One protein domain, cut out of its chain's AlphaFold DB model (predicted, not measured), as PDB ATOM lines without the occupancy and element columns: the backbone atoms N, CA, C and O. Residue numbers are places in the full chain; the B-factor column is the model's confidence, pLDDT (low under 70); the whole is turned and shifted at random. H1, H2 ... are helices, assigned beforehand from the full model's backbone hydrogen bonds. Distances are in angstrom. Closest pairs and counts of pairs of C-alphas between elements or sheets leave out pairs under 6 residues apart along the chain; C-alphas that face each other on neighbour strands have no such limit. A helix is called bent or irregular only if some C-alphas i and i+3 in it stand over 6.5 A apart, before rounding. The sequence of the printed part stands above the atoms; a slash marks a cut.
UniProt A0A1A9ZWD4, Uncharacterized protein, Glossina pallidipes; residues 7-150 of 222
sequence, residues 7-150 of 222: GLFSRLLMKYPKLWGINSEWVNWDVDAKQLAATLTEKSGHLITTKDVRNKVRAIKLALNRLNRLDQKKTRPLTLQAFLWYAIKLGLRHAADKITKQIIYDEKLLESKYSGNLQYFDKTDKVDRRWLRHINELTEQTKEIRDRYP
ATOM      1  N   GLY A   7     174.583 117.778 148.523       82.94
ATOM      2  CA  GLY A   7     173.541 117.770 147.491       82.94
ATOM      3  C   GLY A   7     173.966 118.500 146.213       82.94
ATOM      4  O   GLY A   7     173.920 117.928 145.124       82.94
ATOM      5  N   LEU A   8     174.468 119.735 146.347       85.69
ATOM      6  CA  LEU A   8     174.962 120.526 145.212       85.69
ATOM      7  C   LEU A   8     176.123 119.817 144.506       85.69
ATOM      8  O   LEU A   8     176.131 119.718 143.278       85.69
ATOM      9  N   PHE A   9     177.081 119.308 145.285       88.81
ATOM     10  CA  PHE A   9     178.239 118.605 144.749       88.81
ATOM     11  C   PHE A   9     177.841 117.320 144.025       88.81
ATOM     12  O   PHE A   9     178.286 117.096 142.905       88.81
ATOM     13  N   SER A  10     176.981 116.503 144.634       87.81
ATOM     14  CA  SER A  10     176.494 115.255 144.050       87.81
ATOM     15  C   SER A  10     175.790 115.488 142.716       87.81
ATOM     16  O   SER A  10     176.144 114.869 141.710       87.81
ATOM     17  N   ARG A  11     174.859 116.449 142.678       85.00
ATOM     18  CA  ARG A  11     174.119 116.807 141.466       85.00
ATOM     19  C   ARG A  11     175.042 117.228 140.328       85.00
ATOM     20  O   ARG A  11     174.825 116.839 139.183       85.00
ATOM     21  N   LEU A  12     176.046 118.052 140.625       88.31
ATOM     22  CA  LEU A  12     176.986 118.510 139.607       88.31
ATOM     23  C   LEU A  12     177.937 117.390 139.185       88.31
ATOM     24  O   LEU A  12     178.108 117.194 137.988       88.31
ATOM     25  N   LEU A  13     178.471 116.607 140.126       88.31
ATOM     26  CA  LEU A  13     179.332 115.455 139.837       88.31
ATOM     27  C   LEU A  13     178.640 114.449 138.908       88.31
ATOM     28  O   LEU A  13     179.280 113.894 138.018       88.31
ATOM     29  N   MET A  14     177.330 114.258 139.056       84.31
ATOM     30  CA  MET A  14     176.548 113.367 138.199       84.31
ATOM     31  C   MET A  14     176.521 113.804 136.716       84.31
ATOM     32  O   MET A  14     176.263 112.985 135.841       84.31
ATOM     33  N   LYS A  15     176.824 115.070 136.395       84.69
ATOM     34  CA  LYS A  15     176.938 115.550 135.003       84.69
ATOM     35  C   LYS A  15     178.300 115.247 134.366       84.69
ATOM     36  O   LYS A  15     178.437 115.369 133.153       84.69
ATOM     37  N   TYR A  16     179.289 114.840 135.163       84.81
ATOM     38  CA  TYR A  16     180.668 114.602 134.729       84.81
ATOM     39  C   TYR A  16     181.058 113.130 134.939       84.81
ATOM     40  O   TYR A  16     181.814 112.817 135.860       84.81
ATOM     41  N   PRO A  17     180.575 112.204 134.089       79.75
ATOM     42  CA  PRO A  17     180.785 110.765 134.260       79.75
ATOM     43  C   PRO A  17     182.249 110.338 134.268       79.75
ATOM     44  O   PRO A  17     182.630 109.417 134.986       79.75
ATOM     45  N   LYS A  18     183.094 111.054 133.526       83.00
ATOM     46  CA  LYS A  18     184.539 110.818 133.489       83.00
ATOM     47  C   LYS A  18     185.173 110.968 134.874       83.00
ATOM     48  O   LYS A  18     186.047 110.195 135.239       83.00
ATOM     49  N   LEU A  19     184.672 111.890 135.700       84.69
ATOM     50  CA  LEU A  19     185.177 112.118 137.058       84.69
ATOM     51  C   LEU A  19     184.780 111.024 138.051       84.69
ATOM     52  O   LEU A  19     185.307 110.971 139.165       84.69
ATOM     53  N   TRP A  20     183.861 110.135 137.675       83.69
ATOM     54  CA  TRP A  20     183.432 109.056 138.553       83.69
ATOM     55  C   TRP A  20     184.545 108.031 138.753       83.69
ATOM     56  O   TRP A  20     184.587 107.384 139.803       83.69
ATOM     57  N   GLY A  21     185.471 107.914 137.791       75.62
ATOM     58  CA  GLY A  21     186.538 106.916 137.795       75.62
ATOM     59  C   GLY A  21     185.976 105.511 137.985       75.62
ATOM     60  O   GLY A  21     186.419 104.798 138.886       75.62
ATOM     61  N   ILE A  22     184.930 105.196 137.220       73.62
ATOM     62  CA  ILE A  22     184.379 103.847 137.071       73.62
ATOM     63  C   ILE A  22     185.281 103.116 136.065       73.62
ATOM     64  O   ILE A  22     185.786 103.742 135.138       73.62
ATOM     65  N   ASN A  23     185.520 101.819 136.268       65.19
ATOM     66  CA  ASN A  23     186.325 100.957 135.385       65.19
ATOM     67  C   ASN A  23     187.807 101.338 135.218       65.19
ATOM     68  O   ASN A  23     188.438 100.912 134.258       65.19
ATOM     69  N   SER A  24     188.379 102.121 136.138       63.12
ATOM     70  CA  SER A  24     189.793 102.535 136.076       63.12
ATOM     71  C   SER A  24     190.182 103.277 134.788       63.12
ATOM     72  O   SER A  24     191.366 103.372 134.471       63.12
ATOM     73  N   GLU A  25     189.206 103.830 134.059       71.88
ATOM     74  CA  GLU A  25     189.479 104.673 132.897       71.88
ATOM     75  C   GLU A  25     190.289 105.902 133.317       71.88
ATOM     76  O   GLU A  25     190.095 106.469 134.400       71.88
ATOM     77  N   TRP A  26     191.221 106.312 132.455       71.94
ATOM     78  CA  TRP A  26     192.060 107.469 132.723       71.94
ATOM     79  C   TRP A  26     191.197 108.734 132.784       71.94
ATOM     80  O   TRP A  26     190.597 109.161 131.798       71.94
ATOM     81  N   VAL A  27     191.125 109.328 133.973       77.69
ATOM     82  CA  VAL A  27     190.343 110.537 134.222       77.69
ATOM     83  C   VAL A  27     191.226 111.752 133.978       77.69
ATOM     84  O   VAL A  27     192.193 111.969 134.713       77.69
ATOM     85  N   ASN A  28     190.858 112.586 133.004       81.31
ATOM     86  CA  ASN A  28     191.488 113.890 132.821       81.31
ATOM     87  C   ASN A  28     190.973 114.869 133.887       81.31
ATOM     88  O   ASN A  28     190.044 115.652 133.667       81.31
ATOM     89  N   TRP A  29     191.580 114.795 135.071       84.00
ATOM     90  CA  TRP A  29     191.236 115.655 136.199       84.00
ATOM     91  C   TRP A  29     191.446 117.141 135.888       84.00
ATOM     92  O   TRP A  29     190.711 117.965 136.420       84.00
ATOM     93  N   ASP A  30     192.384 117.499 135.016       83.81
ATOM     94  CA  ASP A  30     192.711 118.903 134.760       83.81
ATOM     95  C   ASP A  30     191.634 119.621 133.946       83.81
ATOM     96  O   ASP A  30     191.363 120.798 134.190       83.81
ATOM     97  N   VAL A  31     190.979 118.924 133.015       85.88
ATOM     98  CA  VAL A  31     189.912 119.505 132.186       85.88
ATOM     99  C   VAL A  31     188.557 119.374 132.877       85.88
ATOM    100  O   VAL A  31     187.908 120.382 133.172       85.88
ATOM    101  N   ASP A  32     188.143 118.145 133.191       84.94
ATOM    102  CA  ASP A  32     186.786 117.888 133.679       84.94
ATOM    103  C   ASP A  32     186.586 118.449 135.098       84.94
ATOM    104  O   ASP A  32     185.541 119.032 135.403       84.94
ATOM    105  N   ALA A  33     187.592 118.342 135.980       87.25
ATOM    106  CA  ALA A  33     187.451 118.874 137.334       87.25
ATOM    107  C   ALA A  33     187.616 120.396 137.384       87.25
ATOM    108  O   ALA A  33     187.040 121.016 138.276       87.25
ATOM    109  N   LYS A  34     188.314 121.017 136.419       90.88
ATOM    110  CA  LYS A  34     188.336 122.482 136.274       90.88
ATOM    111  C   LYS A  34     186.963 123.007 135.863       90.88
ATOM    112  O   LYS A  34     186.502 123.993 136.432       90.88
ATOM    113  N   GLN A  35     186.285 122.328 134.938       90.31
ATOM    114  CA  GLN A  35     184.925 122.698 134.545       90.31
ATOM    115  C   GLN A  35     183.939 122.537 135.712       90.31
ATOM    116  O   GLN A  35     183.179 123.458 136.011       90.31
ATOM    117  N   LEU A  36     184.015 121.417 136.442       90.38
ATOM    118  CA  LEU A  36     183.211 121.207 137.648       90.38
ATOM    119  C   LEU A  36     183.508 122.260 138.732       90.38
ATOM    120  O   LEU A  36     182.575 122.783 139.339       90.38
ATOM    121  N   ALA A  37     184.778 122.607 138.955       91.12
ATOM    122  CA  ALA A  37     185.194 123.636 139.908       91.12
ATOM    123  C   ALA A  37     184.663 125.031 139.537       91.12
ATOM    124  O   ALA A  37     184.185 125.754 140.412       91.12
ATOM    125  N   ALA A  38     184.672 125.388 138.248       91.19
ATOM    126  CA  ALA A  38     184.111 126.645 137.757       91.19
ATOM    127  C   ALA A  38     182.593 126.721 137.996       91.19
ATOM    128  O   ALA A  38     182.119 127.677 138.604       91.19
ATOM    129  N   THR A  39     181.838 125.678 137.622       89.88
ATOM    130  CA  THR A  39     180.382 125.628 137.865       89.88
ATOM    131  C   THR A  39     180.048 125.643 139.358       89.88
ATOM    132  O   THR A  39     179.062 126.240 139.788       89.88
ATOM    133  N   LEU A  40     180.861 124.973 140.176       89.44
ATOM    134  CA  LEU A  40     180.710 124.985 141.626       89.44
ATOM    135  C   LEU A  40     180.986 126.370 142.214       89.44
ATOM    136  O   LEU A  40     180.255 126.799 143.106       89.44
ATOM    137  N   THR A  41     182.005 127.066 141.713       90.88
ATOM    138  CA  THR A  41     182.345 128.430 142.132       90.88
ATOM    139  C   THR A  41     181.204 129.389 141.818       90.88
ATOM    140  O   THR A  41     180.733 130.092 142.708       90.88
ATOM    141  N   GLU A  42     180.688 129.335 140.590       89.62
ATOM    142  CA  GLU A  42     179.543 130.132 140.144       89.62
ATOM    143  C   GLU A  42     178.305 129.893 141.022       89.62
ATOM    144  O   GLU A  42     177.685 130.839 141.498       89.62
ATOM    145  N   LYS A  43     177.962 128.626 141.299       87.38
ATOM    146  CA  LYS A  43     176.756 128.291 142.075       87.38
ATOM    147  C   LYS A  43     176.882 128.516 143.577       87.38
ATOM    148  O   LYS A  43     175.867 128.709 144.238       87.38
ATOM    149  N   SER A  44     178.084 128.397 144.134       83.56
ATOM    150  CA  SER A  44     178.298 128.550 145.577       83.56
ATOM    151  C   SER A  44     178.680 129.972 145.976       83.56
ATOM    152  O   SER A  44     178.611 130.279 147.162       83.56
ATOM    153  N   GLY A  45     179.108 130.819 145.034       84.38
ATOM    154  CA  GLY A  45     179.656 132.151 145.314       84.38
ATOM    155  C   GLY A  45     181.039 132.131 145.980       84.38
ATOM    156  O   GLY A  45     181.560 133.183 146.333       84.38
ATOM    157  N   HIS A  46     181.642 130.951 146.160       86.00
ATOM    158  CA  HIS A  46     182.943 130.770 146.804       86.00
ATOM    159  C   HIS A  46     183.932 130.163 145.820       86.00
ATOM    160  O   HIS A  46     183.584 129.248 145.076       86.00
ATOM    161  N   LEU A  47     185.188 130.608 145.860       90.25
ATOM    162  CA  LEU A  47     186.234 130.036 145.018       90.25
ATOM    163  C   LEU A  47     186.445 128.555 145.360       90.25
ATOM    164  O   LEU A  47     186.824 128.208 146.481       90.25
ATOM    165  N   ILE A  48     186.206 127.683 144.385       90.00
ATOM    166  CA  ILE A  48     186.433 126.243 144.488       90.00
ATOM    167  C   ILE A  48     187.507 125.876 143.480       90.00
ATOM    168  O   ILE A  48     187.388 126.165 142.290       90.00
ATOM    169  N   THR A  49     188.571 125.238 143.960       91.62
ATOM    170  CA  THR A  49     189.690 124.837 143.108       91.62
ATOM    171  C   THR A  49     189.515 123.411 142.592       91.62
ATOM    172  O   THR A  49     188.814 122.582 143.178       91.62
ATOM    173  N   THR A  50     190.232 123.073 141.521       91.50
ATOM    174  CA  THR A  50     190.327 121.697 141.007       91.50
ATOM    175  C   THR A  50     190.799 120.715 142.092       91.50
ATOM    176  O   THR A  50     190.327 119.579 142.170       91.50
ATOM    177  N   LYS A  51     191.698 121.167 142.981       90.56
ATOM    178  CA  LYS A  51     192.205 120.384 144.118       90.56
ATOM    179  C   LYS A  51     191.097 120.073 145.126       90.56
ATOM    180  O   LYS A  51     191.013 118.937 145.594       90.56
ATOM    181  N   ASP A  52     190.224 121.036 145.417       89.44
ATOM    182  CA  ASP A  52     189.081 120.832 146.317       89.44
ATOM    183  C   ASP A  52     188.113 119.789 145.759       89.44
ATOM    184  O   ASP A  52     187.703 118.877 146.480       89.44
ATOM    185  N   VAL A  53     187.812 119.870 144.458       90.00
ATOM    186  CA  VAL A  53     186.966 118.887 143.767       90.00
ATOM    187  C   VAL A  53     187.576 117.491 143.865       90.00
ATOM    188  O   VAL A  53     186.903 116.558 144.311       90.00
ATOM    189  N   ARG A  54     188.859 117.341 143.515       89.75
ATOM    190  CA  ARG A  54     189.560 116.048 143.556       89.75
ATOM    191  C   ARG A  54     189.554 115.445 144.957       89.75
ATOM    192  O   ARG A  54     189.227 114.268 145.129       89.75
ATOM    193  N   ASN A  55     189.878 116.252 145.962       89.44
ATOM    194  CA  ASN A  55     189.903 115.797 147.345       89.44
ATOM    195  C   ASN A  55     188.504 115.403 147.836       89.44
ATOM    196  O   ASN A  55     188.368 114.386 148.518       89.44
ATOM    197  N   LYS A  56     187.458 116.147 147.453       89.50
ATOM    198  CA  LYS A  56     186.077 115.827 147.831       89.50
ATOM    199  C   LYS A  56     185.594 114.533 147.172       89.50
ATOM    200  O   LYS A  56     185.057 113.682 147.880       89.50
ATOM    201  N   VAL A  57     185.855 114.312 145.876       90.06
ATOM    202  CA  VAL A  57     185.539 113.022 145.221       90.06
ATOM    203  C   VAL A  57     186.275 111.869 145.905       90.06
ATOM    204  O   VAL A  57     185.663 110.842 146.203       90.06
ATOM    205  N   ARG A  58     187.571 112.036 146.213       88.56
ATOM    206  CA  ARG A  58     188.358 111.017 146.925       88.56
ATOM    207  C   ARG A  58     187.766 110.704 148.301       88.56
ATOM    208  O   ARG A  58     187.624 109.532 148.639       88.56
ATOM    209  N   ALA A  59     187.388 111.728 149.063       89.12
ATOM    210  CA  ALA A  59     186.765 111.567 150.373       89.12
ATOM    211  C   ALA A  59     185.429 110.812 150.284       89.12
ATOM    212  O   ALA A  59     185.205 109.885 151.059       89.12
ATOM    213  N   ILE A  60     184.579 111.140 149.303       89.81
ATOM    214  CA  ILE A  60     183.299 110.450 149.074       89.81
ATOM    215  C   ILE A  60     183.530 108.982 148.709       89.81
ATOM    216  O   ILE A  60     182.921 108.107 149.319       89.81
ATOM    217  N   LYS A  61     184.447 108.689 147.774       89.38
ATOM    218  CA  LYS A  61     184.802 107.303 147.415       89.38
ATOM    219  C   LYS A  61     185.260 106.505 148.635       89.38
ATOM    220  O   LYS A  61     184.808 105.384 148.843       89.38
ATOM    221  N   LEU A  62     186.151 107.077 149.447       88.25
ATOM    222  CA  LEU A  62     186.640 106.437 150.669       88.25
ATOM    223  C   LEU A  62     185.508 106.192 151.670       88.25
ATOM    224  O   LEU A  62     185.424 105.104 152.235       88.25
ATOM    225  N   ALA A  63     184.626 107.170 151.865       88.06
ATOM    226  CA  ALA A  63     183.497 107.053 152.778       88.06
ATOM    227  C   ALA A  63     182.500 105.973 152.326       88.06
ATOM    228  O   ALA A  63     182.101 105.139 153.136       88.06
ATOM    229  N   LEU A  64     182.167 105.924 151.031       89.50
ATOM    230  CA  LEU A  64     181.304 104.885 150.460       89.50
ATOM    231  C   LEU A  64     181.937 103.491 150.571       89.50
ATOM    232  O   LEU A  64     181.263 102.546 150.968       89.50
ATOM    233  N   ASN A  65     183.236 103.356 150.293       89.44
ATOM    234  CA  ASN A  65     183.951 102.086 150.456       89.44
ATOM    235  C   ASN A  65     183.982 101.619 151.917       89.44
ATOM    236  O   ASN A  65     183.797 100.434 152.190       89.44
ATOM    237  N   ARG A  66     184.190 102.540 152.865       87.50
ATOM    238  CA  ARG A  66     184.112 102.236 154.301       87.50
ATOM    239  C   ARG A  66     182.713 101.772 154.688       87.50
ATOM    240  O   ARG A  66     182.590 100.736 155.330       87.50
ATOM    241  N   LEU A  67     181.675 102.481 154.241       87.00
ATOM    242  CA  LEU A  67     180.280 102.109 154.492       87.00
ATOM    243  C   LEU A  67     179.931 100.734 153.899       87.00
ATOM    244  O   LEU A  67     179.170  99.976 154.493       87.00
ATOM    245  N   ASN A  68     180.522 100.389 152.753       88.25
ATOM    246  CA  ASN A  68     180.326  99.090 152.116       88.25
ATOM    247  C   ASN A  68     180.938  97.934 152.924       88.25
ATOM    248  O   ASN A  68     180.398  96.836 152.898       88.25
ATOM    249  N   ARG A  69     182.060  98.171 153.620       85.94
ATOM    250  CA  ARG A  69     182.816  97.139 154.357       85.94
ATOM    251  C   ARG A  69     182.420  97.010 155.829       85.94
ATOM    252  O   ARG A  69     182.545  95.930 156.386       85.94
ATOM    253  N   LEU A  70     182.019  98.103 156.477       77.81
ATOM    254  CA  LEU A  70     181.787  98.142 157.923       77.81
ATOM    255  C   LEU A  70     180.333  97.839 158.266       77.81
ATOM    256  O   LEU A  70     179.436  98.507 157.761       77.81
ATOM    257  N   ASP A  71     180.091  96.917 159.196       63.38
ATOM    258  CA  ASP A  71     178.739  96.512 159.615       63.38
ATOM    259  C   ASP A  71     178.088  97.353 160.715       63.38
ATOM    260  O   ASP A  71     177.066  96.981 161.287       63.38
ATOM    261  N   GLN A  72     178.625  98.529 161.026       55.00
ATOM    262  CA  GLN A  72     178.298  99.138 162.308       55.00
ATOM    263  C   GLN A  72     177.272 100.272 162.260       55.00
ATOM    264  O   GLN A  72     177.471 101.322 161.648       55.00
ATOM    265  N   LYS A  73     176.242 100.048 163.087       52.19
ATOM    266  CA  LYS A  73     175.173 100.891 163.662       52.19
ATOM    267  C   LYS A  73     175.532 102.340 164.072       52.19
ATOM    268  O   LYS A  73     174.698 103.014 164.664       52.19
ATOM    269  N   LYS A  74     176.754 102.834 163.832       51.03
ATOM    270  CA  LYS A  74     177.261 104.123 164.351       51.03
ATOM    271  C   LYS A  74     177.652 105.142 163.280       51.03
ATOM    272  O   LYS A  74     177.803 106.320 163.598       51.03
ATOM    273  N   THR A  75     177.818 104.746 162.019       49.09
ATOM    274  CA  THR A  75     178.116 105.717 160.958       49.09
ATOM    275  C   THR A  75     176.813 106.337 160.483       49.09
ATOM    276  O   THR A  75     176.105 105.695 159.724       49.09
ATOM    277  N   ARG A  76     176.491 107.564 160.922       53.97
ATOM    278  CA  ARG A  76     175.311 108.314 160.454       53.97
ATOM    279  C   ARG A  76     175.394 108.516 158.928       53.97
ATOM    280  O   ARG A  76     176.164 109.374 158.484       53.97
ATOM    281  N   PRO A  77     174.618 107.775 158.116       58.56
ATOM    282  CA  PRO A  77     174.718 107.799 156.653       58.56
ATOM    283  C   PRO A  77     174.170 109.086 156.021       58.56
ATOM    284  O   PRO A  77     174.337 109.286 154.819       58.56
ATOM    285  N   LEU A  78     173.551 109.975 156.811       59.06
ATOM    286  CA  LEU A  78     172.867 111.195 156.358       59.06
ATOM    287  C   LEU A  78     173.722 112.087 155.448       59.06
ATOM    288  O   LEU A  78     173.224 112.684 154.499       59.06
ATOM    289  N   THR A  79     175.037 112.148 155.672       69.94
ATOM    290  CA  THR A  79     175.922 112.959 154.819       69.94
ATOM    291  C   THR A  79     176.167 112.344 153.437       69.94
ATOM    292  O   THR A  79     176.569 113.064 152.520       69.94
ATOM    293  N   LEU A  80     175.913 111.042 153.263       81.56
ATOM    294  CA  LEU A  80     176.160 110.286 152.033       81.56
ATOM    295  C   LEU A  80     174.893 109.964 151.238       81.56
ATOM    296  O   LEU A  80     175.014 109.473 150.117       81.56
ATOM    297  N   GLN A  81     173.706 110.301 151.753       83.94
ATOM    298  CA  GLN A  81     172.425 110.120 151.061       83.94
ATOM    299  C   GLN A  81     172.446 110.677 149.633       83.94
ATOM    300  O   GLN A  81     172.042 110.003 148.686       83.94
ATOM    301  N   ALA A  82     173.002 111.879 149.458       86.12
ATOM    302  CA  ALA A  82     173.127 112.516 148.151       86.12
ATOM    303  C   ALA A  82     173.930 111.671 147.141       86.12
ATOM    304  O   ALA A  82     173.782 111.870 145.939       86.12
ATOM    305  N   PHE A  83     174.767 110.734 147.594       88.06
ATOM    306  CA  PHE A  83     175.651 109.904 146.772       88.06
ATOM    307  C   PHE A  83     175.170 108.452 146.618       88.06
ATOM    308  O   PHE A  83     175.952 107.612 146.172       88.06
ATOM    309  N   LEU A  84     173.901 108.143 146.922       86.25
ATOM    310  CA  LEU A  84     173.321 106.810 146.693       86.25
ATOM    311  C   LEU A  84     173.542 106.320 145.252       86.25
ATOM    312  O   LEU A  84     174.034 105.212 145.036       86.25
ATOM    313  N   TRP A  85     173.262 107.178 144.262       86.19
ATOM    314  CA  TRP A  85     173.486 106.862 142.847       86.19
ATOM    315  C   TRP A  85     174.941 106.463 142.581       86.19
ATOM    316  O   TRP A  85     175.213 105.575 141.776       86.19
ATOM    317  N   TYR A  86     175.884 107.096 143.281       88.81
ATOM    318  CA  TYR A  86     177.300 106.859 143.082       88.81
ATOM    319  C   TYR A  86     177.739 105.532 143.699       88.81
ATOM    320  O   TYR A  86     178.500 104.795 143.077       88.81
ATOM    321  N   ALA A  87     177.203 105.180 144.872       87.56
ATOM    322  CA  ALA A  87     177.412 103.869 145.483       87.56
ATOM    323  C   ALA A  87     176.947 102.737 144.552       87.56
ATOM    324  O   ALA A  87     177.690 101.783 144.321       87.56
ATOM    325  N   ILE A  88     175.763 102.891 143.952       84.88
ATOM    326  CA  ILE A  88     175.201 101.918 143.004       84.88
ATOM    327  C   ILE A  88     176.077 101.819 141.754       84.88
ATOM    328  O   ILE A  88     176.421 100.720 141.322       84.88
ATOM    329  N   LYS A  89     176.517 102.961 141.214       84.56
ATOM    330  CA  LYS A  89     177.410 103.005 140.050       84.56
ATOM    331  C   LYS A  89     178.787 102.392 140.296       84.56
ATOM    332  O   LYS A  89     179.359 101.828 139.371       84.56
ATOM    333  N   LEU A  90     179.301 102.470 141.519       85.44
ATOM    334  CA  LEU A  90     180.546 101.812 141.921       85.44
ATOM    335  C   LEU A  90     180.358 100.321 142.256       85.44
ATOM    336  O   LEU A  90     181.334  99.657 142.596       85.44
ATOM    337  N   GLY A  91     179.134  99.786 142.193       85.06
ATOM    338  CA  GLY A  91     178.841  98.399 142.561       85.06
ATOM    339  C   GLY A  91     178.899  98.129 144.069       85.06
ATOM    340  O   GLY A  91     178.966  96.975 144.489       85.06
ATOM    341  N   LEU A  92     178.854  99.173 144.901       88.44
ATOM    342  CA  LEU A  92     178.938  99.082 146.361       88.44
ATOM    343  C   LEU A  92     177.565  98.741 146.957       88.44
ATOM    344  O   LEU A  92     176.904  99.584 147.566       88.44
ATOM    345  N   ARG A  93     177.120  97.497 146.738       86.75
ATOM    346  CA  ARG A  93     175.765  97.029 147.085       86.75
ATOM    347  C   ARG A  93     175.423  97.215 148.565       86.75
ATOM    348  O   ARG A  93     174.337  97.695 148.867       86.75
ATOM    349  N   HIS A  94     176.345  96.905 149.479       84.62
ATOM    350  CA  HIS A  94     176.095  97.055 150.917       84.62
ATOM    351  C   HIS A  94     176.026  98.523 151.339       84.62
ATOM    352  O   HIS A  94     175.210  98.876 152.186       84.62
ATOM    353  N   ALA A  95     176.842  99.396 150.738       87.44
ATOM    354  CA  ALA A  95     176.738 100.832 150.987       87.44
ATOM    355  C   ALA A  95     175.410 101.398 150.474       87.44
ATOM    356  O   ALA A  95     174.776 102.180 151.176       87.44
ATOM    357  N   ALA A  96     174.984 100.992 149.273       85.31
ATOM    358  CA  ALA A  96     173.707 101.407 148.706       85.31
ATOM    359  C   ALA A  96     172.531 100.966 149.592       85.31
ATOM    360  O   ALA A  96     171.709 101.801 149.951       85.31
ATOM    361  N   ASP A  97     172.507  99.702 150.025       82.12
ATOM    362  CA  ASP A  97     171.478  99.174 150.929       82.12
ATOM    363  C   ASP A  97     171.435  99.933 152.267       82.12
ATOM    364  O   ASP A  97     170.372 100.369 152.709       82.12
ATOM    365  N   LYS A  98     172.599 100.189 152.878       84.94
ATOM    366  CA  LYS A  98     172.707 100.960 154.130       84.94
ATOM    367  C   LYS A  98     172.206 102.397 153.976       84.94
ATOM    368  O   LYS A  98     171.503 102.890 154.856       84.94
ATOM    369  N   ILE A  99     172.541 103.067 152.870       84.50
ATOM    370  CA  ILE A  99     172.037 104.416 152.580       84.50
ATOM    371  C   ILE A  99     170.519 104.371 152.386       84.50
ATOM    372  O   ILE A  99     169.822 105.145 153.029       84.50
ATOM    373  N   THR A 100     169.995 103.455 151.571       81.00
ATOM    374  CA  THR A 100     168.551 103.329 151.316       81.00
ATOM    375  C   THR A 100     167.765 103.063 152.598       81.00
ATOM    376  O   THR A 100     166.776 103.748 152.853       81.00
ATOM    377  N   LYS A 101     168.229 102.141 153.452       79.31
ATOM    378  CA  LYS A 101     167.618 101.874 154.765       79.31
ATOM    379  C   LYS A 101     167.564 103.122 155.639       79.31
ATOM    380  O   LYS A 101     166.538 103.378 156.260       79.31
ATOM    381  N   GLN A 102     168.634 103.917 155.648       77.25
ATOM    382  CA  GLN A 102     168.661 105.176 156.387       77.25
ATOM    383  C   GLN A 102     167.671 106.196 155.820       77.25
ATOM    384  O   GLN A 102     166.946 106.802 156.595       77.25
ATOM    385  N   ILE A 103     167.615 106.363 154.492       77.31
ATOM    386  CA  ILE A 103     166.653 107.268 153.843       77.31
ATOM    387  C   ILE A 103     165.234 106.902 154.257       77.31
ATOM    388  O   ILE A 103     164.479 107.781 154.637       77.31
ATOM    389  N   ILE A 104     164.894 105.613 154.214       70.75
ATOM    390  CA  ILE A 104     163.557 105.125 154.562       70.75
ATOM    391  C   ILE A 104     163.269 105.332 156.054       70.75
ATOM    392  O   ILE A 104     162.173 105.754 156.406       70.75
ATOM    393  N   TYR A 105     164.235 105.060 156.935       70.56
ATOM    394  CA  TYR A 105     164.081 105.291 158.373       70.56
ATOM    395  C   TYR A 105     163.884 106.781 158.700       70.56
ATOM    396  O   TYR A 105     162.994 107.135 159.472       70.56
ATOM    397  N   ASP A 106     164.668 107.655 158.066       65.50
ATOM    398  CA  ASP A 106     164.565 109.105 158.233       65.50
ATOM    399  C   ASP A 106     163.274 109.655 157.595       65.50
ATOM    400  O   ASP A 106     162.634 110.519 158.183       65.50
ATOM    401  N   GLU A 107     162.848 109.139 156.435       60.25
ATOM    402  CA  GLU A 107     161.588 109.502 155.763       60.25
ATOM    403  C   GLU A 107     160.371 109.057 156.587       60.25
ATOM    404  O   GLU A 107     159.428 109.829 156.715       60.25
ATOM    405  N   LYS A 108     160.423 107.893 157.256       49.53
ATOM    406  CA  LYS A 108     159.409 107.468 158.241       49.53
ATOM    407  C   LYS A 108     159.360 108.372 159.479       49.53
ATOM    408  O   LYS A 108     158.277 108.687 159.957       49.53
ATOM    409  N   LEU A 109     160.503 108.850 159.983       43.62
ATOM    410  CA  LEU A 109     160.537 109.897 161.026       43.62
ATOM    411  C   LEU A 109     159.943 111.229 160.528       43.62
ATOM    412  O   LEU A 109     159.431 112.035 161.309       43.62
ATOM    413  N   LEU A 110     160.003 111.451 159.217       40.12
ATOM    414  CA  LEU A 110     159.540 112.636 158.512       40.12
ATOM    415  C   LEU A 110     158.166 112.468 157.844       40.12
ATOM    416  O   LEU A 110     157.727 113.405 157.181       40.12
ATOM    417  N   GLU A 111     157.417 111.384 158.079       36.41
ATOM    418  CA  GLU A 111     155.994 111.290 157.691       36.41
ATOM    419  C   GLU A 111     155.106 112.284 158.471       36.41
ATOM    420  O   GLU A 111     153.924 112.440 158.180       36.41
ATOM    421  N   SER A 112     155.698 113.082 159.370       39.94
ATOM    422  CA  SER A 112     155.110 114.334 159.857       39.94
ATOM    423  C   SER A 112     155.326 115.559 158.947       39.94
ATOM    424  O   SER A 112     154.739 116.602 159.243       39.94
ATOM    425  N   LYS A 113     156.128 115.510 157.860       34.28
ATOM    426  CA  LYS A 113     156.295 116.654 156.926       34.28
ATOM    427  C   LYS A 113     157.031 116.493 155.582       34.28
ATOM    428  O   LYS A 113     157.237 117.523 154.939       34.28
ATOM    429  N   TYR A 114     157.433 115.318 155.105       30.91
ATOM    430  CA  TYR A 114     158.188 115.233 153.842       30.91
ATOM    431  C   TYR A 114     157.742 114.078 152.950       30.91
ATOM    432  O   TYR A 114     158.192 112.951 153.095       30.91
ATOM    433  N   SER A 115     156.898 114.395 151.967       31.58
ATOM    434  CA  SER A 115     156.712 113.554 150.790       31.58
ATOM    435  C   SER A 115     157.451 114.171 149.605       31.58
ATOM    436  O   SER A 115     157.298 115.353 149.289       31.58
ATOM    437  N   GLY A 116     158.256 113.353 148.931       31.97
ATOM    438  CA  GLY A 116     158.674 113.625 147.561       31.97
ATOM    439  C   GLY A 116     160.175 113.551 147.324       31.97
ATOM    440  O   GLY A 116     160.903 114.498 147.590       31.97
ATOM    441  N   ASN A 117     160.574 112.451 146.679       39.88
ATOM    442  CA  ASN A 117     161.524 112.419 145.566       39.88
ATOM    443  C   ASN A 117     162.847 113.161 145.779       39.88
ATOM    444  O   ASN A 117     162.894 114.368 145.581       39.88
ATOM    445  N   LEU A 118     163.933 112.415 146.050       46.53
ATOM    446  CA  LEU A 118     165.331 112.821 145.802       46.53
ATOM    447  C   LEU A 118     165.531 114.345 145.882       46.53
ATOM    448  O   LEU A 118     165.734 115.008 144.865       46.53
ATOM    449  N   GLN A 119     165.442 114.875 147.102       50.38
ATOM    450  CA  GLN A 119     165.332 116.293 147.490       50.38
ATOM    451  C   GLN A 119     166.440 117.239 146.953       50.38
ATOM    452  O   GLN A 119     166.528 118.402 147.334       50.38
ATOM    453  N   TYR A 120     167.330 116.750 146.089       50.84
ATOM    454  CA  TYR A 120     168.526 117.433 145.606       50.84
ATOM    455  C   TYR A 120     168.454 117.882 144.138       50.84
ATOM    456  O   TYR A 120     169.391 118.538 143.675       50.84
ATOM    457  N   PHE A 121     167.383 117.553 143.408       45.03
ATOM    458  CA  PHE A 121     167.182 117.974 142.017       45.03
ATOM    459  C   PHE A 121     166.027 118.967 141.909       45.03
ATOM    460  O   PHE A 121     164.934 118.710 142.405       45.03
ATOM    461  N   ASP A 122     166.268 120.097 141.246       50.53
ATOM    462  CA  ASP A 122     165.205 121.047 140.931       50.53
ATOM    463  C   ASP A 122     164.503 120.616 139.633       50.53
ATOM    464  O   ASP A 122     165.131 120.042 138.740       50.53
ATOM    465  N   LYS A 123     163.209 120.922 139.481       51.97
ATOM    466  CA  LYS A 123     162.421 120.615 138.266       51.97
ATOM    467  C   LYS A 123     163.017 121.264 137.008       51.97
ATOM    468  O   LYS A 123     162.737 120.836 135.892       51.97
ATOM    469  N   THR A 124     163.825 122.305 137.199       47.34
ATOM    470  CA  THR A 124     164.505 123.070 136.149       47.34
ATOM    471  C   THR A 124     165.842 122.457 135.715       47.34
ATOM    472  O   THR A 124     166.382 122.836 134.669       47.34
ATOM    473  N   ASP A 125     166.388 121.496 136.469       54.22
ATOM    474  CA  ASP A 125     167.654 120.856 136.129       54.22
ATOM    475  C   ASP A 125     167.478 119.975 134.884       54.22
ATOM    476  O   ASP A 125     166.952 118.863 134.936       54.22
ATOM    477  N   LYS A 126     167.982 120.453 133.740       52.19
ATOM    478  CA  LYS A 126     168.130 119.637 132.529       52.19
ATOM    479  C   LYS A 126     169.164 118.543 132.799       52.19
ATOM    480  O   LYS A 126     170.373 118.760 132.678       52.19
ATOM    481  N   VAL A 127     168.685 117.379 133.222       49.75
ATOM    482  CA  VAL A 127     169.461 116.140 133.247       49.75
ATOM    483  C   VAL A 127     169.589 115.665 131.801       49.75
ATOM    484  O   VAL A 127     168.589 115.534 131.097       49.75
ATOM    485  N   ASP A 128     170.818 115.444 131.339       50.69
ATOM    486  CA  ASP A 128     171.056 114.887 130.006       50.69
ATOM    487  C   ASP A 128     170.290 113.555 129.867       50.69
ATOM    488  O   ASP A 128     170.301 112.709 130.768       50.69
ATOM    489  N   ARG A 129     169.571 113.397 128.745       51.62
ATOM    490  CA  ARG A 129     168.673 112.262 128.476       51.62
ATOM    491  C   ARG A 129     169.365 110.913 128.643       51.62
ATOM    492  O   ARG A 129     168.705 109.943 129.018       51.62
ATOM    493  N   ARG A 130     170.685 110.850 128.435       46.25
ATOM    494  CA  ARG A 130     171.494 109.641 128.653       46.25
ATOM    495  C   ARG A 130     171.445 109.143 130.107       46.25
ATOM    496  O   ARG A 130     171.610 107.948 130.364       46.25
ATOM    497  N   TRP A 131     171.174 110.040 131.053       49.06
ATOM    498  CA  TRP A 131     171.117 109.763 132.489       49.06
ATOM    499  C   TRP A 131     169.700 109.597 133.022       49.06
ATOM    500  O   TRP A 131     169.534 108.911 134.025       49.06
ATOM    501  N   LEU A 132     168.679 110.123 132.336       55.44
ATOM    502  CA  LEU A 132     167.276 109.919 132.723       55.44
ATOM    503  C   LEU A 132     166.922 108.434 132.822       55.44
ATOM    504  O   LEU A 132     166.267 108.029 133.774       55.44
ATOM    505  N   ARG A 133     167.431 107.606 131.898       52.03
ATOM    506  CA  ARG A 133     167.240 106.150 131.955       52.03
ATOM    507  C   ARG A 133     167.775 105.558 133.260       52.03
ATOM    508  O   ARG A 133     167.077 104.791 133.902       52.03
ATOM    509  N   HIS A 134     168.971 105.967 133.669       49.06
ATOM    510  CA  HIS A 134     169.618 105.470 134.880       49.06
ATOM    511  C   HIS A 134     168.970 105.998 136.164       49.06
ATOM    512  O   HIS A 134     168.893 105.269 137.143       49.06
ATOM    513  N   ILE A 135     168.498 107.247 136.181       53.81
ATOM    514  CA  ILE A 135     167.777 107.815 137.332       53.81
ATOM    515  C   ILE A 135     166.401 107.162 137.484       53.81
ATOM    516  O   ILE A 135     165.997 106.846 138.600       53.81
ATOM    517  N   ASN A 136     165.703 106.914 136.377       58.06
ATOM    518  CA  ASN A 136     164.444 106.177 136.398       58.06
ATOM    519  C   ASN A 136     164.674 104.739 136.869       58.06
ATOM    520  O   ASN A 136     163.953 104.274 137.735       58.06
ATOM    521  N   GLU A 137     165.725 104.072 136.392       57.44
ATOM    522  CA  GLU A 137     166.099 102.728 136.846       57.44
ATOM    523  C   GLU A 137     166.436 102.693 138.347       57.44
ATOM    524  O   GLU A 137     165.985 101.800 139.052       57.44
ATOM    525  N   LEU A 138     167.131 103.708 138.870       53.66
ATOM    526  CA  LEU A 138     167.356 103.882 140.312       53.66
ATOM    527  C   LEU A 138     166.049 104.100 141.086       53.66
ATOM    528  O   LEU A 138     165.887 103.578 142.188       53.66
ATOM    529  N   THR A 139     165.123 104.871 140.519       55.16
ATOM    530  CA  THR A 139     163.812 105.145 141.123       55.16
ATOM    531  C   THR A 139     162.968 103.873 141.177       55.16
ATOM    532  O   THR A 139     162.400 103.567 142.222       55.16
ATOM    533  N   GLU A 140     162.949 103.093 140.095       59.47
ATOM    534  CA  GLU A 140     162.250 101.808 140.027       59.47
ATOM    535  C   GLU A 140     162.899 100.755 140.932       59.47
ATOM    536  O   GLU A 140     162.183 100.081 141.658       59.47
ATOM    537  N   GLN A 141     164.232 100.676 141.013       54.19
ATOM    538  CA  GLN A 141     164.912  99.806 141.988       54.19
ATOM    539  C   GLN A 141     164.588 100.199 143.433       54.19
ATOM    540  O   GLN A 141     164.427  99.340 144.294       54.19
ATOM    541  N   THR A 142     164.472 101.499 143.718       52.78
ATOM    542  CA  THR A 142     164.106 101.980 145.058       52.78
ATOM    543  C   THR A 142     162.657 101.619 145.401       52.78
ATOM    544  O   THR A 142     162.386 101.216 146.531       52.78
ATOM    545  N   LYS A 143     161.737 101.710 144.429       61.19
ATOM    546  CA  LYS A 143     160.360 101.211 144.571       61.19
ATOM    547  C   LYS A 143     160.332  99.698 144.760       61.19
ATOM    548  O   LYS A 143     159.709  99.222 145.693       61.19
ATOM    549  N   GLU A 144     161.084  98.949 143.965       60.28
ATOM    550  CA  GLU A 144     161.152  97.492 144.067       60.28
ATOM    551  C   GLU A 144     161.697  97.037 145.431       60.28
ATOM    552  O   GLU A 144     161.185  96.090 146.015       60.28
ATOM    553  N   ILE A 145     162.698  97.730 145.985       54.97
ATOM    554  CA  ILE A 145     163.192  97.471 147.347       54.97
ATOM    555  C   ILE A 145     162.103  97.768 148.387       54.97
ATOM    556  O   ILE A 145     161.915  96.970 149.307       54.97
ATOM    557  N   ARG A 146     161.370  98.880 148.238       53.81
ATOM    558  CA  ARG A 146     160.226  99.230 149.097       53.81
ATOM    559  C   ARG A 146     159.135  98.152 149.043       53.81
ATOM    560  O   ARG A 146     158.635  97.751 150.090       53.81
ATOM    561  N   ASP A 147     158.828  97.653 147.852       60.22
ATOM    562  CA  ASP A 147     157.764  96.675 147.605       60.22
ATOM    563  C   ASP A 147     158.166  95.243 147.993       60.22
ATOM    564  O   ASP A 147     157.304  94.421 148.303       60.22
ATOM    565  N   ARG A 148     159.469  94.924 147.992       49.34
ATOM    566  CA  ARG A 148     160.004  93.589 148.316       49.34
ATOM    567  C   ARG A 148     160.143  93.332 149.818       49.34
ATOM    568  O   ARG A 148     160.069  92.179 150.232       49.34
ATOM    569  N   TYR A 149     160.299  94.373 150.636       53.88
ATOM    570  CA  TYR A 149     160.418  94.246 152.095       53.88
ATOM    571  C   TYR A 149     159.265  94.905 152.871       53.88
ATOM    572  O   TYR A 149     159.532  95.608 153.835       53.88
ATOM    573  N   PRO A 150     157.976  94.694 152.546       53.38
ATOM    574  CA  PRO A 150     156.884  95.401 153.218       53.38
ATOM    575  C   PRO A 150     156.737  95.001 154.699       53.38
ATOM    576  O   PRO A 150     156.264  95.799 155.504       53.38
TER     577      PRO A 150
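Overview. This is residues 7 to 150 of the 222 residues of an uncharacterized protein of Glossina pallidipes (UniProt A0A1A9ZWD4). A short helix, H5, sits in the middle among longer helices: H4 runs along one side, with H3 set about perpendicular to it at residues 50 to 54 and H6 making a corner with it at residues 64 to 69, and H7 is on the far side of H5 from H4. H1 and little H2 fill the space near H3, while residues 108 to 113 stick out. The printed part has 144 residues with seven named helices, H1 to H7 in chain order, and no named strand; its class is all helix. It is compact, with a radius of gyration of the C-alphas of 15.8 A and spans of 46 by 35 by 28 A.

Arrangement. H4, residues 50 to 69, touches H3, residues 29 to 44, with residues 50 to 54 alone, about perpendicular at 84 degrees; the closest C-alphas, of Lys 34 and Thr 50, are 5.2 A apart. With residues 64 to 69 alone it touches H6, residues 93 to 109, about perpendicular at 90 degrees, closest at the C-alphas of Asn 68 and Ala 95, 4.1 A. H5, residues 81 to 89, forms a helical hairpin with H6, a shallow tilt of 28 degrees, opposite ways; the C-alphas of Ala 87 and Ala 96 come closest, 5.5 A. H1, residues 7 to 13, touches H3, closest at the C-alphas of Leu 12 and Leu 36, 7.1 A, and only just touches H5, with 3 pairs of C-alphas within 8 A. H2, residues 17 to 20, touches H3, closest at the C-alphas of Leu 19 and Asp 32, 6.9 A. H7, residues 129 to 148, is close to but not clearly touching H5, with the C-alphas of Trp 85 and Leu 138 7.3 A apart. Every O i to N i+4 pair is within hydrogen-bond range in H1, H4 and H6, but 11 of 12 in H3, 3 of 5 in H5 and 14 of 16 in H7; H2 is too short for one.

Along the chain. H1 begins at C-alpha 7 (173.541, 117.770, 147.491), and H7, 28.6 A long, ends at C-alpha 148 (160.004, 93.589, 148.316). H4 is 28.9 A long, H6 24.3 A and H3 20.5 A. H5 is irregular: C-alphas 82 and 85 are 7.8 A apart.

Size, cuts and confidence. The C-alphas of Asp 30 and Pro 150 are the two farthest apart, 46.7 A. The printed part has no cut; the links H4 to H5 and H6 to H7 are long. Mean pLDDT of the printed part is 72.3; residues 23 to 24, 71 to 79 and 106 to 150 are under 70.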